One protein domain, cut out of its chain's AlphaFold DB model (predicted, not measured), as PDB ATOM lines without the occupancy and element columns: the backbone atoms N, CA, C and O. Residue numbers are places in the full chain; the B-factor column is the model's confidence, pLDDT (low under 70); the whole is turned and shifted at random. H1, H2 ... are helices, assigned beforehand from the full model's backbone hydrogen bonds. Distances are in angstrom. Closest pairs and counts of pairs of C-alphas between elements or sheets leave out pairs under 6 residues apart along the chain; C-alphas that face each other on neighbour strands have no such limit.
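What this domain is: This is residues 2 to 96 of the 307 residues of an uncharacterized protein of Sphingobacteriaceae bacterium (UniProt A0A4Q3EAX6). Picture a small group of crossed helices joined by wide loops: H3 and H4 both pack on H2 at steep angles, and H1 packs steeply on H4. From the end of H4 the chain leads away from this group to H5, and residues 90 to 96, of which 92 to 96 belong to H5, stick out free. The printed part has 95 residues with five named helices, in the order H1, H2, H3, H4, H5, and no named strand. The class is all helix, though the named helices hold 47 of the 95 residues, under half. The whole is compact, with a radius of gyration of the C-alphas of 13.1 A and spans of 33 by 33 by 27 A.

Where its parts are: Find C-alpha 2 at (47.223, -24.705, -1.809); from there H1, residues 2 to 12, runs 15.4 A to Arg 12. Next look for Phe 26 at (55.178, -21.531, -0.283), where H2, residues 26 to 38, begins its 18.4 A; it is the longest helix by residues. H3 covers residues 54 to 60 and is the nearest of the helices to the mean of the C-alphas, at 6.2 A. H4, residues 70 to 80, measures 15.3 A. The short H5, residues 92 to 96, ends with C-alpha 96 at (30.196, -0.313, -4.728).

How they stand to each other: Begin with H2, the hub, which touches H1, H3 and H4. H1 and H2 only just touch, with 3 pairs of C-alphas within 8 A, and H2 does so with residue 26 alone; the closest C-alphas are those of Lys 3 and Phe 26, 5.9 A apart, and the lines are about perpendicular at 80 degrees. H2 and H3 touch at a steep tilt of 52 degrees, the same way, closest at the C-alphas of Thr 32 and Ala 55, 6.0 A. H2 touches H4 with residues 30 to 34 alone, the C-alphas of Ile 30 and Ala 80 being closest at 5.3 A; their steep tilt of 68 degrees, the same way, is only just short of about perpendicular. H1 touches H4 at a steep tilt of 61 degrees, opposite ways, and the C-alphas of Ala 2 and Ala 72 are closest at 4.4 A. H3 and H4 are apart, and H5 touches no helix. In the backbones of H2, H3, H4 and H5 every O i to N i+4 pair is within hydrogen-bond range; in H1, 6 of 7 are.

The domain as a whole: The C-alphas farthest apart, those of Gly 23 and Ala 96, are 36.6 A from each other. The printed part has no cut. The links H1 to H2, H2 to H3 and H4 to H5 are long, with 13, 15 and 11 residues, and H3 to H4 is short with 9. In the B-factor column, look for pLDDT under 70 at residues 14 to 18, 44 to 47 and 49; the mean of the printed part is 84.4.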
ATOM      1  N   ALA A   2      46.750 -26.085  -1.646       86.31
ATOM      2  CA  ALA A   2      47.223 -24.705  -1.809       86.31
ATOM      3  C   ALA A   2      48.700 -24.567  -2.228       86.31
ATOM      4  O   ALA A   2      48.984 -23.880  -3.199       86.31
ATOM      5  N   LYS A   3      49.629 -25.310  -1.606       90.00
ATOM      6  CA  LYS A   3      51.055 -25.315  -2.002       90.00
ATOM      7  C   LYS A   3      51.293 -25.653  -3.480       90.00
ATOM      8  O   LYS A   3      52.121 -25.025  -4.131       90.00
ATOM      9  N   LYS A   4      50.575 -26.646  -4.018       90.38
ATOM     10  CA  LYS A   4      50.700 -27.060  -5.428       90.38
ATOM     11  C   LYS A   4      50.119 -25.997  -6.364       90.38
ATOM     12  O   LYS A   4      50.696 -25.738  -7.416       90.38
ATOM     13  N   ASP A   5      48.998 -25.406  -5.964       91.06
ATOM     14  CA  ASP A   5      48.313 -24.348  -6.706       91.06
ATOM     15  C   ASP A   5      49.173 -23.077  -6.786       91.06
ATOM     16  O   ASP A   5      49.482 -22.611  -7.879       91.06
ATOM     17  N   PHE A   6      49.708 -22.632  -5.645       90.31
ATOM     18  CA  PHE A   6      50.699 -21.559  -5.541       90.31
ATOM     19  C   PHE A   6      51.905 -21.801  -6.458       90.31
ATOM     20  O   PHE A   6      52.265 -20.948  -7.263       90.31
ATOM     21  N   GLN A   7      52.506 -22.996  -6.406       89.94
ATOM     22  CA  GLN A   7      53.654 -23.339  -7.252       89.94
ATOM     23  C   GLN A   7      53.333 -23.295  -8.753       89.94
ATOM     24  O   GLN A   7      54.227 -23.051  -9.564       89.94
ATOM     25  N   ALA A   8      52.088 -23.575  -9.140       88.88
ATOM     26  CA  ALA A   8      51.640 -23.448 -10.519       88.88
ATOM     27  C   ALA A   8      51.366 -21.984 -10.900       88.88
ATOM     28  O   ALA A   8      51.616 -21.606 -12.044       88.88
ATOM     29  N   ALA A   9      50.867 -21.173  -9.966       88.56
ATOM     30  CA  ALA A   9      50.613 -19.745 -10.142       88.56
ATOM     31  C   ALA A   9      51.919 -18.969 -10.391       88.56
ATOM     32  O   ALA A   9      52.100 -18.425 -11.477       88.56
ATOM     33  N   ILE A  10      52.914 -19.081  -9.503       87.06
ATOM     34  CA  ILE A  10      54.208 -18.371  -9.632       87.06
ATOM     35  C   ILE A  10      55.025 -18.764 -10.877       87.06
ATOM     36  O   ILE A  10      55.942 -18.060 -11.285       87.06
ATOM     37  N   LYS A  11      54.740 -19.927 -11.483       84.00
ATOM     38  CA  LYS A  11      55.363 -20.351 -12.750       84.00
ATOM     39  C   LYS A  11      54.735 -19.684 -13.970       84.00
ATOM     40  O   LYS A  11      55.380 -19.616 -15.013       84.00
ATOM     41  N   ARG A  12      53.463 -19.298 -13.860       76.75
ATOM     42  CA  ARG A  12      52.663 -18.675 -14.921       76.75
ATOM     43  C   ARG A  12      52.622 -17.159 -14.794       76.75
ATOM     44  O   ARG A  12      52.356 -16.504 -15.799       76.75
ATOM     45  N   GLU A  13      52.897 -16.645 -13.598       71.44
ATOM     46  CA  GLU A  13      52.974 -15.223 -13.304       71.44
ATOM     47  C   GLU A  13      53.874 -14.522 -14.330       71.44
ATOM     48  O   GLU A  13      55.051 -14.850 -14.520       71.44
ATOM     49  N   ARG A  14      53.286 -13.561 -15.035       64.06
ATOM     50  CA  ARG A  14      54.018 -12.594 -15.849       64.06
ATOM     51  C   ARG A  14      54.199 -11.383 -14.955       64.06
ATOM     52  O   ARG A  14      53.211 -10.976 -14.361       64.06
ATOM     53  N   SER A  15      55.408 -10.825 -14.851       58.91
ATOM     54  CA  SER A  15      55.660  -9.681 -13.963       58.91
ATOM     55  C   SER A  15      54.811  -8.481 -14.387       58.91
ATOM     56  O   SER A  15      55.216  -7.662 -15.216       58.91
ATOM     57  N   LEU A  16      53.610  -8.390 -13.844       53.81
ATOM     58  CA  LEU A  16      52.804  -7.195 -13.881       53.81
ATOM     59  C   LEU A  16      53.437  -6.293 -12.816       53.81
ATOM     60  O   LEU A  16      53.569  -6.681 -11.661       53.81
ATOM     61  N   TYR A  17      53.922  -5.121 -13.231       55.22
ATOM     62  CA  TYR A  17      54.477  -4.084 -12.343       55.22
ATOM     63  C   TYR A  17      55.889  -4.318 -11.759       55.22
ATOM     64  O   TYR A  17      56.301  -3.613 -10.842       55.22
ATOM     65  N   GLY A  18      56.685  -5.219 -12.349       60.84
ATOM     66  CA  GLY A  18      58.155  -5.218 -12.213       60.84
ATOM     67  C   GLY A  18      58.765  -6.108 -11.121       60.84
ATOM     68  O   GLY A  18      59.958  -6.403 -11.202       60.84
ATOM     69  N   PHE A  19      57.980  -6.611 -10.167       71.88
ATOM     70  CA  PHE A  19      58.430  -7.635  -9.217       71.88
ATOM     71  C   PHE A  19      58.254  -9.042  -9.812       71.88
ATOM     72  O   PHE A  19      57.288  -9.303 -10.525       71.88
ATOM     73  N   GLN A  20      59.202  -9.951  -9.559       74.75
ATOM     74  CA  GLN A  20      59.118 -11.353  -9.986       74.75
ATOM     75  C   GLN A  20      59.055 -12.259  -8.760       74.75
ATOM     76  O   GLN A  20      60.009 -12.298  -7.984       74.75
ATOM     77  N   MET A  21      58.004 -13.074  -8.629       76.44
ATOM     78  CA  MET A  21      57.900 -14.057  -7.539       76.44
ATOM     79  C   MET A  21      58.593 -15.389  -7.854       76.44
ATOM     80  O   MET A  21      58.441 -16.387  -7.138       76.44
ATOM     81  N   LYS A  22      59.374 -15.440  -8.937       73.88
ATOM     82  CA  LYS A  22      60.079 -16.648  -9.364       73.88
ATOM     83  C   LYS A  22      61.093 -17.072  -8.298       73.88
ATOM     84  O   LYS A  22      62.081 -16.389  -8.056       73.88
ATOM     85  N   GLY A  23      60.876 -18.252  -7.721       78.31
ATOM     86  CA  GLY A  23      61.740 -18.819  -6.680       78.31
ATOM     87  C   GLY A  23      61.230 -18.611  -5.252       78.31
ATOM     88  O   GLY A  23      61.804 -19.190  -4.332       78.31
ATOM     89  N   THR A  24      60.133 -17.872  -5.058       87.69
ATOM     90  CA  THR A  24      59.456 -17.773  -3.760       87.69
ATOM     91  C   THR A  24      58.910 -19.143  -3.350       87.69
ATOM     92  O   THR A  24      58.194 -19.800  -4.111       87.69
ATOM     93  N   SER A  25      59.259 -19.598  -2.146       92.62
ATOM     94  CA  SER A  25      58.700 -20.823  -1.575       92.62
ATOM     95  C   SER A  25      57.295 -20.575  -1.022       92.62
ATOM     96  O   SER A  25      56.932 -19.450  -0.680       92.62
ATOM     97  N   PHE A  26      56.502 -21.640  -0.901       92.62
ATOM     98  CA  PHE A  26      55.178 -21.531  -0.283       92.62
ATOM     99  C   PHE A  26      55.293 -21.119   1.190       92.62
ATOM    100  O   PHE A  26      54.500 -20.327   1.673       92.62
ATOM    101  N   GLU A  27      56.326 -21.600   1.879       94.56
ATOM    102  CA  GLU A  27      56.639 -21.226   3.256       94.56
ATOM    103  C   GLU A  27      56.906 -19.719   3.366       94.56
ATOM    104  O   GLU A  27      56.313 -19.052   4.209       94.56
ATOM    105  N   LYS A  28      57.699 -19.153   2.443       94.06
ATOM    106  CA  LYS A  28      57.977 -17.716   2.422       94.06
ATOM    107  C   LYS A  28      56.722 -16.891   2.143       94.06
ATOM    108  O   LYS A  28      56.565 -15.816   2.711       94.06
ATOM    109  N   TYR A  29      55.843 -17.380   1.271       94.06
ATOM    110  CA  TYR A  29      54.544 -16.765   1.006       94.06
ATOM    111  C   TYR A  29      53.679 -16.707   2.273       94.06
ATOM    112  O   TYR A  29      53.266 -15.617   2.658       94.06
ATOM    113  N   ILE A  30      53.506 -17.832   2.974       95.88
ATOM    114  CA  ILE A  30      52.748 -17.897   4.236       95.88
ATOM    115  C   ILE A  30      53.348 -16.979   5.310       95.88
ATOM    116  O   ILE A  30      52.630 -16.186   5.915       95.88
ATOM    117  N   GLU A  31      54.667 -17.025   5.512       95.81
ATOM    118  CA  GLU A  31      55.358 -16.149   6.470       95.81
ATOM    119  C   GLU A  31      55.149 -14.665   6.151       95.81
ATOM    120  O   GLU A  31      55.034 -13.836   7.053       95.81
ATOM    121  N   THR A  32      55.100 -14.322   4.862       95.44
ATOM    122  CA  THR A  32      54.968 -12.933   4.420       95.44
ATOM    123  C   THR A  32      53.526 -12.441   4.541       95.44
ATOM    124  O   THR A  32      53.336 -11.285   4.912       95.44
ATOM    125  N   ILE A  33      52.517 -13.300   4.329       95.19
ATOM    126  CA  ILE A  33      51.116 -12.986   4.670       95.19
ATOM    127  C   ILE A  33      51.028 -12.597   6.149       95.19
ATOM    128  O   ILE A  33      50.557 -11.509   6.478       95.19
ATOM    129  N   TRP A  34      51.541 -13.452   7.041       94.69
ATOM    130  CA  TRP A  34      51.513 -13.175   8.478       94.69
ATOM    131  C   TRP A  34      52.276 -11.896   8.841       94.69
ATOM    132  O   TRP A  34      51.809 -11.092   9.648       94.69
ATOM    133  N   TYR A  35      53.440 -11.673   8.230       95.62
ATOM    134  CA  TYR A  35      54.210 -10.447   8.424       95.62
ATOM    135  C   TYR A  35      53.398  -9.197   8.056       95.62
ATOM    136  O   TYR A  35      53.287  -8.289   8.876       95.62
ATOM    137  N   VAL A  36      52.776  -9.165   6.875       94.75
ATOM    138  CA  VAL A  36      51.957  -8.026   6.427       94.75
ATOM    139  C   VAL A  36      50.787  -7.774   7.381       94.75
ATOM    140  O   VAL A  36      50.595  -6.637   7.815       94.75
ATOM    141  N   ILE A  37      50.061  -8.828   7.770       91.75
ATOM    142  CA  ILE A  37      48.917  -8.734   8.689       91.75
ATOM    143  C   ILE A  37      49.359  -8.236  10.071       91.75
ATOM    144  O   ILE A  37      48.810  -7.266  10.593       91.75
ATOM    145  N   SER A  38      50.373  -8.868  10.668       91.94
ATOM    146  CA  SER A  38      50.834  -8.550  12.028       91.94
ATOM    147  C   SER A  38      51.436  -7.148  12.146       91.94
ATOM    148  O   SER A  38      51.312  -6.514  13.193       91.94
ATOM    149  N   GLN A  39      52.058  -6.651  11.075       94.06
ATOM    150  CA  GLN A  39      52.604  -5.298  11.003       94.06
ATOM    151  C   GLN A  39      51.583  -4.258  10.514       94.06
ATOM    152  O   GLN A  39      51.907  -3.073  10.490       94.06
ATOM    153  N   LYS A  40      50.359  -4.674  10.149       90.56
ATOM    154  CA  LYS A  40      49.311  -3.812   9.572       90.56
ATOM    155  C   LYS A  40      49.817  -3.003   8.375       90.56
ATOM    156  O   LYS A  40      49.538  -1.812   8.256       90.56
ATOM    157  N   ILE A  41      50.610  -3.647   7.523       89.25
ATOM    158  CA  ILE A  41      51.181  -2.997   6.348       89.25
ATOM    159  C   ILE A  41      50.066  -2.794   5.328       89.25
ATOM    160  O   ILE A  41      49.436  -3.752   4.891       89.25
ATOM    161  N   THR A  42      49.852  -1.542   4.941       82.56
ATOM    162  CA  THR A  42      48.942  -1.150   3.868       82.56
ATOM    163  C   THR A  42      49.729  -0.420   2.793       82.56
ATOM    164  O   THR A  42      50.688   0.297   3.089       82.56
ATOM    165  N   TYR A  43      49.331  -0.601   1.537       78.81
ATOM    166  CA  TYR A  43      49.899   0.145   0.422       78.81
ATOM    167  C   TYR A  43      48.796   0.826  -0.359       78.81
ATOM    168  O   TYR A  43      47.761   0.240  -0.663       78.81
ATOM    169  N   ASN A  44      49.057   2.079  -0.705       68.69
ATOM    170  CA  ASN A  44      48.245   2.820  -1.640       68.69
ATOM    171  C   ASN A  44      48.919   2.760  -3.013       68.69
ATOM    172  O   ASN A  44      49.991   3.337  -3.212       68.69
ATOM    173  N   ALA A  45      48.281   2.083  -3.967       65.19
ATOM    174  CA  ALA A  45      48.793   1.949  -5.329       65.19
ATOM    175  C   ALA A  45      48.989   3.306  -6.039       65.19
ATOM    176  O   ALA A  45      49.768   3.389  -6.990       65.19
ATOM    177  N   TYR A  46      48.322   4.373  -5.572       66.12
ATOM    178  CA  TYR A  46      48.509   5.731  -6.088       66.12
ATOM    179  C   TYR A  46      49.823   6.381  -5.632       66.12
ATOM    180  O   TYR A  46      50.375   7.197  -6.370       66.12
ATOM    181  N   ASP A  47      50.335   6.014  -4.455       68.00
ATOM    182  CA  ASP A  47      51.527   6.633  -3.862       68.00
ATOM    183  C   ASP A  47      52.816   5.890  -4.255       68.00
ATOM    184  O   ASP A  47      53.859   6.511  -4.464       68.00
ATOM    185  N   GLU A  48      52.752   4.562  -4.416       70.38
ATOM    186  CA  GLU A  48      53.896   3.734  -4.816       70.38
ATOM    187  C   GLU A  48      53.518   2.710  -5.907       70.38
ATOM    188  O   GLU A  48      53.275   1.543  -5.611       70.38
ATOM    189  N   PRO A  49      53.532   3.093  -7.197       69.50
ATOM    190  CA  PRO A  49      53.062   2.224  -8.284       69.50
ATOM    191  C   PRO A  49      54.022   1.070  -8.632       69.50
ATOM    192  O   PRO A  49      53.702   0.226  -9.468       69.50
ATOM    193  N   VAL A  50      55.222   1.043  -8.042       79.81
ATOM    194  CA  VAL A  50      56.249   0.031  -8.320       79.81
ATOM    195  C   VAL A  50      56.321  -0.953  -7.164       79.81
ATOM    196  O   VAL A  50      56.743  -0.597  -6.062       79.81
ATOM    197  N   ILE A  51      55.974  -2.208  -7.440       81.06
ATOM    198  CA  ILE A  51      56.069  -3.302  -6.473       81.06
ATOM    199  C   ILE A  51      57.549  -3.614  -6.228       81.06
ATOM    200  O   ILE A  51      58.293  -3.929  -7.157       81.06
ATOM    201  N   LYS A  52      57.987  -3.509  -4.968       83.19
ATOM    202  CA  LYS A  52      59.409  -3.617  -4.579       83.19
ATOM    203  C   LYS A  52      59.790  -5.023  -4.122       83.19
ATOM    204  O   LYS A  52      60.890  -5.491  -4.409       83.19
ATOM    205  N   ASP A  53      58.890  -5.677  -3.401       87.75
ATOM    206  CA  ASP A  53      59.100  -6.990  -2.806       87.75
ATOM    207  C   ASP A  53      57.773  -7.753  -2.643       87.75
ATOM    208  O   ASP A  53      56.704  -7.283  -3.041       87.75
ATOM    209  N   LEU A  54      57.852  -8.951  -2.057       88.75
ATOM    210  CA  LEU A  54      56.694  -9.815  -1.836       88.75
ATOM    211  C   LEU A  54      55.702  -9.218  -0.830       88.75
ATOM    212  O   LEU A  54      54.505  -9.401  -1.004       88.75
ATOM    213  N   ALA A  55      56.167  -8.517   0.208       91.31
ATOM    214  CA  ALA A  55      55.272  -7.929   1.201       91.31
ATOM    215  C   ALA A  55      54.443  -6.806   0.570       91.31
ATOM    216  O   ALA A  55      53.229  -6.775   0.748       91.31
ATOM    217  N   HIS A  56      55.086  -5.959  -0.238       88.38
ATOM    218  CA  HIS A  56      54.411  -4.953  -1.047       88.38
ATOM    219  C   HIS A  56      53.416  -5.611  -2.014       88.38
ATOM    220  O   HIS A  56      52.249  -5.235  -2.032       88.38
ATOM    221  N   HIS A  57      53.821  -6.648  -2.756       87.75
ATOM    222  CA  HIS A  57      52.907  -7.340  -3.670       87.75
ATOM    223  C   HIS A  57      51.634  -7.832  -2.968       87.75
ATOM    224  O   HIS A  57      50.530  -7.540  -3.426       87.75
ATOM    225  N   LEU A  58      51.790  -8.548  -1.852       90.25
ATOM    226  CA  LEU A  58      50.671  -9.142  -1.128       90.25
ATOM    227  C   LEU A  58      49.766  -8.088  -0.490       90.25
ATOM    228  O   LEU A  58      48.551  -8.218  -0.559       90.25
ATOM    229  N   ALA A  59      50.338  -7.039   0.088       89.44
ATOM    230  CA  ALA A  59      49.564  -5.972   0.710       89.44
ATOM    231  C   ALA A  59      48.797  -5.105  -0.307       89.44
ATOM    232  O   ALA A  59      47.763  -4.547   0.040       89.44
ATOM    233  N   SER A  60      49.273  -5.006  -1.554       85.75
ATOM    234  CA  SER A  60      48.584  -4.272  -2.629       85.75
ATOM    235  C   SER A  60      47.536  -5.094  -3.386       85.75
ATOM    236  O   SER A  60      46.823  -4.532  -4.211       85.75
ATOM    237  N   ASN A  61      47.478  -6.414  -3.183       83.88
ATOM    238  CA  ASN A  61      46.614  -7.325  -3.946       83.88
ATOM    239  C   ASN A  61      45.820  -8.269  -3.028       83.88
ATOM    240  O   ASN A  61      45.583  -9.414  -3.400       83.88
ATOM    241  N   ASP A  62      45.470  -7.841  -1.813       86.62
ATOM    242  CA  ASP A  62      44.688  -8.638  -0.853       86.62
ATOM    243  C   ASP A  62      45.229 -10.062  -0.639       86.62
ATOM    244  O   ASP A  62      44.477 -11.029  -0.560       86.62
ATOM    245  N   PHE A  63      46.559 -10.197  -0.577       90.62
ATOM    246  CA  PHE A  63      47.312 -11.454  -0.438       90.62
ATOM    247  C   PHE A  63      47.176 -12.454  -1.598       90.62
ATOM    248  O   PHE A  63      47.736 -13.562  -1.537       90.62
ATOM    249  N   TYR A  64      46.476 -12.062  -2.660       87.00
ATOM    250  CA  TYR A  64      46.239 -12.873  -3.839       87.00
ATOM    251  C   TYR A  64      47.474 -12.934  -4.740       87.00
ATOM    252  O   TYR A  64      48.221 -11.970  -4.893       87.00
ATOM    253  N   ILE A  65      47.664 -14.092  -5.372       87.00
ATOM    254  CA  ILE A  65      48.688 -14.313  -6.390       87.00
ATOM    255  C   ILE A  65      48.000 -14.647  -7.702       87.00
ATOM    256  O   ILE A  65      47.182 -15.568  -7.766       87.00
ATOM    257  N   ASP A  66      48.378 -13.940  -8.766       85.25
ATOM    258  CA  ASP A  66      47.782 -14.152 -10.080       85.25
ATOM    259  C   ASP A  66      47.907 -15.615 -10.548       85.25
ATOM    260  O   ASP A  66      48.972 -16.240 -10.510       85.25
ATOM    261  N   GLY A  67      46.781 -16.179 -10.980       84.94
ATOM    262  CA  GLY A  67      46.653 -17.578 -11.381       84.94
ATOM    263  C   GLY A  67      46.494 -18.589 -10.238       84.94
ATOM    264  O   GLY A  67      46.444 -19.792 -10.528       84.94
ATOM    265  N   GLN A  68      46.416 -18.147  -8.980       88.00
ATOM    266  CA  GLN A  68      45.995 -18.976  -7.849       88.00
ATOM    267  C   GLN A  68      44.461 -19.068  -7.804       88.00
ATOM    268  O   GLN A  68      43.750 -18.121  -8.117       88.00
ATOM    269  N   SER A  69      43.914 -20.216  -7.419       90.12
ATOM    270  CA  SER A  69      42.472 -20.353  -7.183       90.12
ATOM    271  C   SER A  69      42.045 -19.626  -5.904       90.12
ATOM    272  O   SER A  69      42.759 -19.668  -4.901       90.12
ATOM    273  N   SER A  70      40.839 -19.046  -5.888       84.75
ATOM    274  CA  SER A  70      40.290 -18.365  -4.703       84.75
ATOM    275  C   SER A  70      40.265 -19.272  -3.468       84.75
ATOM    276  O   SER A  70      40.614 -18.836  -2.381       84.75
ATOM    277  N   LEU A  71      39.959 -20.565  -3.633       84.19
ATOM    278  CA  LEU A  71      39.974 -21.531  -2.529       84.19
ATOM    279  C   LEU A  71      41.381 -21.736  -1.942       84.19
ATOM    280  O   LEU A  71      41.547 -21.811  -0.726       84.19
ATOM    281  N   ALA A  72      42.406 -21.847  -2.793       88.38
ATOM    282  CA  ALA A  72      43.787 -21.973  -2.334       88.38
ATOM    283  C   ALA A  72      44.297 -20.675  -1.700       88.38
ATOM    284  O   ALA A  72      45.058 -20.744  -0.733       88.38
ATOM    285  N   HIS A  73      43.870 -19.526  -2.226       90.19
ATOM    286  CA  HIS A  73      44.144 -18.215  -1.656       90.19
ATOM    287  C   HIS A  73      43.545 -18.094  -0.246       90.19
ATOM    288  O   HIS A  73      44.302 -17.946   0.713       90.19
ATOM    289  N   SER A  74      42.230 -18.290  -0.088       89.12
ATOM    290  CA  SER A  74      41.560 -18.235   1.218       89.12
ATOM    291  C   SER A  74      42.178 -19.213   2.216       89.12
ATOM    292  O   SER A  74      42.446 -18.843   3.354       89.12
ATOM    293  N   TYR A  75      42.489 -20.443   1.786       89.81
ATOM    294  CA  TYR A  75      43.197 -21.399   2.638       89.81
ATOM    295  C   TYR A  75      44.564 -20.874   3.093       89.81
ATOM    296  O   TYR A  75      44.943 -21.091   4.235       89.81
ATOM    297  N   SER A  76      45.317 -20.205   2.218       92.81
ATOM    298  CA  SER A  76      46.653 -19.692   2.548       92.81
ATOM    299  C   SER A  76      46.587 -18.558   3.570       92.81
ATOM    300  O   SER A  76      47.395 -18.547   4.494       92.81
ATOM    301  N   VAL A  77      45.600 -17.662   3.452       92.88
ATOM    302  CA  VAL A  77      45.346 -16.610   4.450       92.88
ATOM    303  C   VAL A  77      44.959 -17.227   5.792       92.88
ATOM    304  O   VAL A  77      45.599 -16.933   6.797       92.88
ATOM    305  N   LEU A  78      43.985 -18.144   5.801       91.44
ATOM    306  CA  LEU A  78      43.546 -18.836   7.019       91.44
ATOM    307  C   LEU A  78      44.674 -19.641   7.675       91.44
ATOM    308  O   LEU A  78      44.763 -19.688   8.893       91.44
ATOM    309  N   TYR A  79      45.554 -20.250   6.879       91.62
ATOM    310  CA  TYR A  79      46.704 -21.007   7.371       91.62
ATOM    311  C   TYR A  79      47.817 -20.113   7.942       91.62
ATOM    312  O   TYR A  79      48.612 -20.567   8.761       91.62
ATOM    313  N   ALA A  80      47.922 -18.863   7.483       93.75
ATOM    314  CA  ALA A  80      48.957 -17.931   7.923       93.75
ATOM    315  C   ALA A  80      48.615 -17.221   9.242       93.75
ATOM    316  O   ALA A  80      49.517 -16.723   9.915       93.75
ATOM    317  N   VAL A  81      47.333 -17.134   9.598       91.81
ATOM    318  CA  VAL A  81      46.869 -16.434  10.801       91.81
ATOM    319  C   VAL A  81      46.677 -17.398  11.981       91.81
ATOM    320  O   VAL A  81      46.435 -18.581  11.766       91.81
ATOM    321  N   PRO A  82      46.762 -16.919  13.239       88.88
ATOM    322  CA  PRO A  82      46.400 -17.718  14.410       88.88
ATOM    323  C   PRO A  82      44.964 -18.256  14.335       88.88
ATOM    324  O   PRO A  82      44.070 -17.532  13.900       88.88
ATOM    325  N   ASP A  83      44.721 -19.458  14.862       79.25
ATOM    326  CA  ASP A  83      43.424 -20.163  14.815       79.25
ATOM    327  C   ASP A  83      42.238 -19.363  15.388       79.25
ATOM    328  O   ASP A  83      41.082 -19.567  15.013       79.25
ATOM    329  N   ASN A  84      42.502 -18.425  16.300       77.94
ATOM    330  CA  ASN A  84      41.484 -17.571  16.908       77.94
ATOM    331  C   ASN A  84      41.249 -16.244  16.162       77.94
ATOM    332  O   ASN A  84      40.449 -15.429  16.632       77.94
ATOM    333  N   THR A  85      41.919 -16.028  15.028       82.56
ATOM    334  CA  THR A  85      41.809 -14.807  14.223       82.56
ATOM    335  C   THR A  85      40.475 -14.773  13.491       82.56
ATOM    336  O   THR A  85      40.111 -15.711  12.786       82.56
ATOM    337  N   ILE A  86      39.751 -13.664  13.630       80.06
ATOM    338  CA  ILE A  86      38.588 -13.386  12.787       80.06
ATOM    339  C   ILE A  86      39.113 -12.863  11.451       80.06
ATOM    340  O   ILE A  86      39.781 -11.831  11.414       80.06
ATOM    341  N   VAL A  87      38.821 -13.586  10.371       82.56
ATOM    342  CA  VAL A  87      39.111 -13.159   8.999       82.56
ATOM    343  C   VAL A  87      37.802 -12.743   8.351       82.56
ATOM    344  O   VAL A  87      36.892 -13.557   8.202       82.56
ATOM    345  N   GLU A  88      37.721 -11.474   7.978       82.56
ATOM    346  CA  GLU A  88      36.595 -10.899   7.253       82.56
ATOM    347  C   GLU A  88      37.041 -10.604   5.821       82.56
ATOM    348  O   GLU A  88      38.101 -10.018   5.607       82.56
ATOM    349  N   TYR A  89      36.257 -11.056   4.842       80.56
ATOM    350  CA  TYR A  89      36.482 -10.720   3.440       80.56
ATOM    351  C   TYR A  89      35.528  -9.590   3.065       80.56
ATOM    352  O   TYR A  89      34.346  -9.830   2.808       80.56
ATOM    353  N   ASP A  90      36.036  -8.362   3.113       81.38
ATOM    354  CA  ASP A  90      35.254  -7.163   2.845       81.38
ATOM    355  C   ASP A  90      34.991  -7.024   1.338       81.38
ATOM    356  O   ASP A  90      35.904  -6.867   0.528       81.38
ATOM    357  N   LEU A  91      33.717  -7.113   0.959       83.00
ATOM    358  CA  LEU A  91      33.265  -6.989  -0.426       83.00
ATOM    359  C   LEU A  91      32.748  -5.583  -0.750       83.00
ATOM    360  O   LEU A  91      32.256  -5.370  -1.858       83.00
ATOM    361  N   THR A  92      32.834  -4.632   0.184       84.75
ATOM    362  CA  THR A  92      32.218  -3.302   0.074       84.75
ATOM    363  C   THR A  92      32.618  -2.588  -1.212       84.75
ATOM    364  O   THR A  92      31.744  -2.195  -1.982       84.75
ATOM    365  N   ASP A  93      33.916  -2.484  -1.499       85.12
ATOM    366  CA  ASP A  93      34.406  -1.770  -2.683       85.12
ATOM    367  C   ASP A  93      34.060  -2.493  -3.991       85.12
ATOM    368  O   ASP A  93      33.761  -1.861  -5.007       85.12
ATOM    369  N   ILE A  94      34.037  -3.829  -3.963       85.81
ATOM    370  CA  ILE A  94      33.663  -4.660  -5.114       85.81
ATOM    371  C   ILE A  94      32.179  -4.455  -5.447       85.81
ATOM    372  O   ILE A  94      31.822  -4.294  -6.620       85.81
ATOM    373  N   ILE A  95      31.322  -4.417  -4.421       86.44
ATOM    374  CA  ILE A  95      29.886  -4.150  -4.555       86.44
ATOM    375  C   ILE A  95      29.657  -2.705  -5.013       86.44
ATOM    376  O   ILE A  95      28.929  -2.475  -5.978       86.44
ATOM    377  N   ALA A  96      30.312  -1.729  -4.379       89.69
ATOM    378  CA  ALA A  96      30.196  -0.313  -4.728       89.69
ATOM    379  C   ALA A  96      30.674  -0.022  -6.159       89.69
ATOM    380  O   ALA A  96      30.092   0.812  -6.854       89.69
TER     381      ALA A  96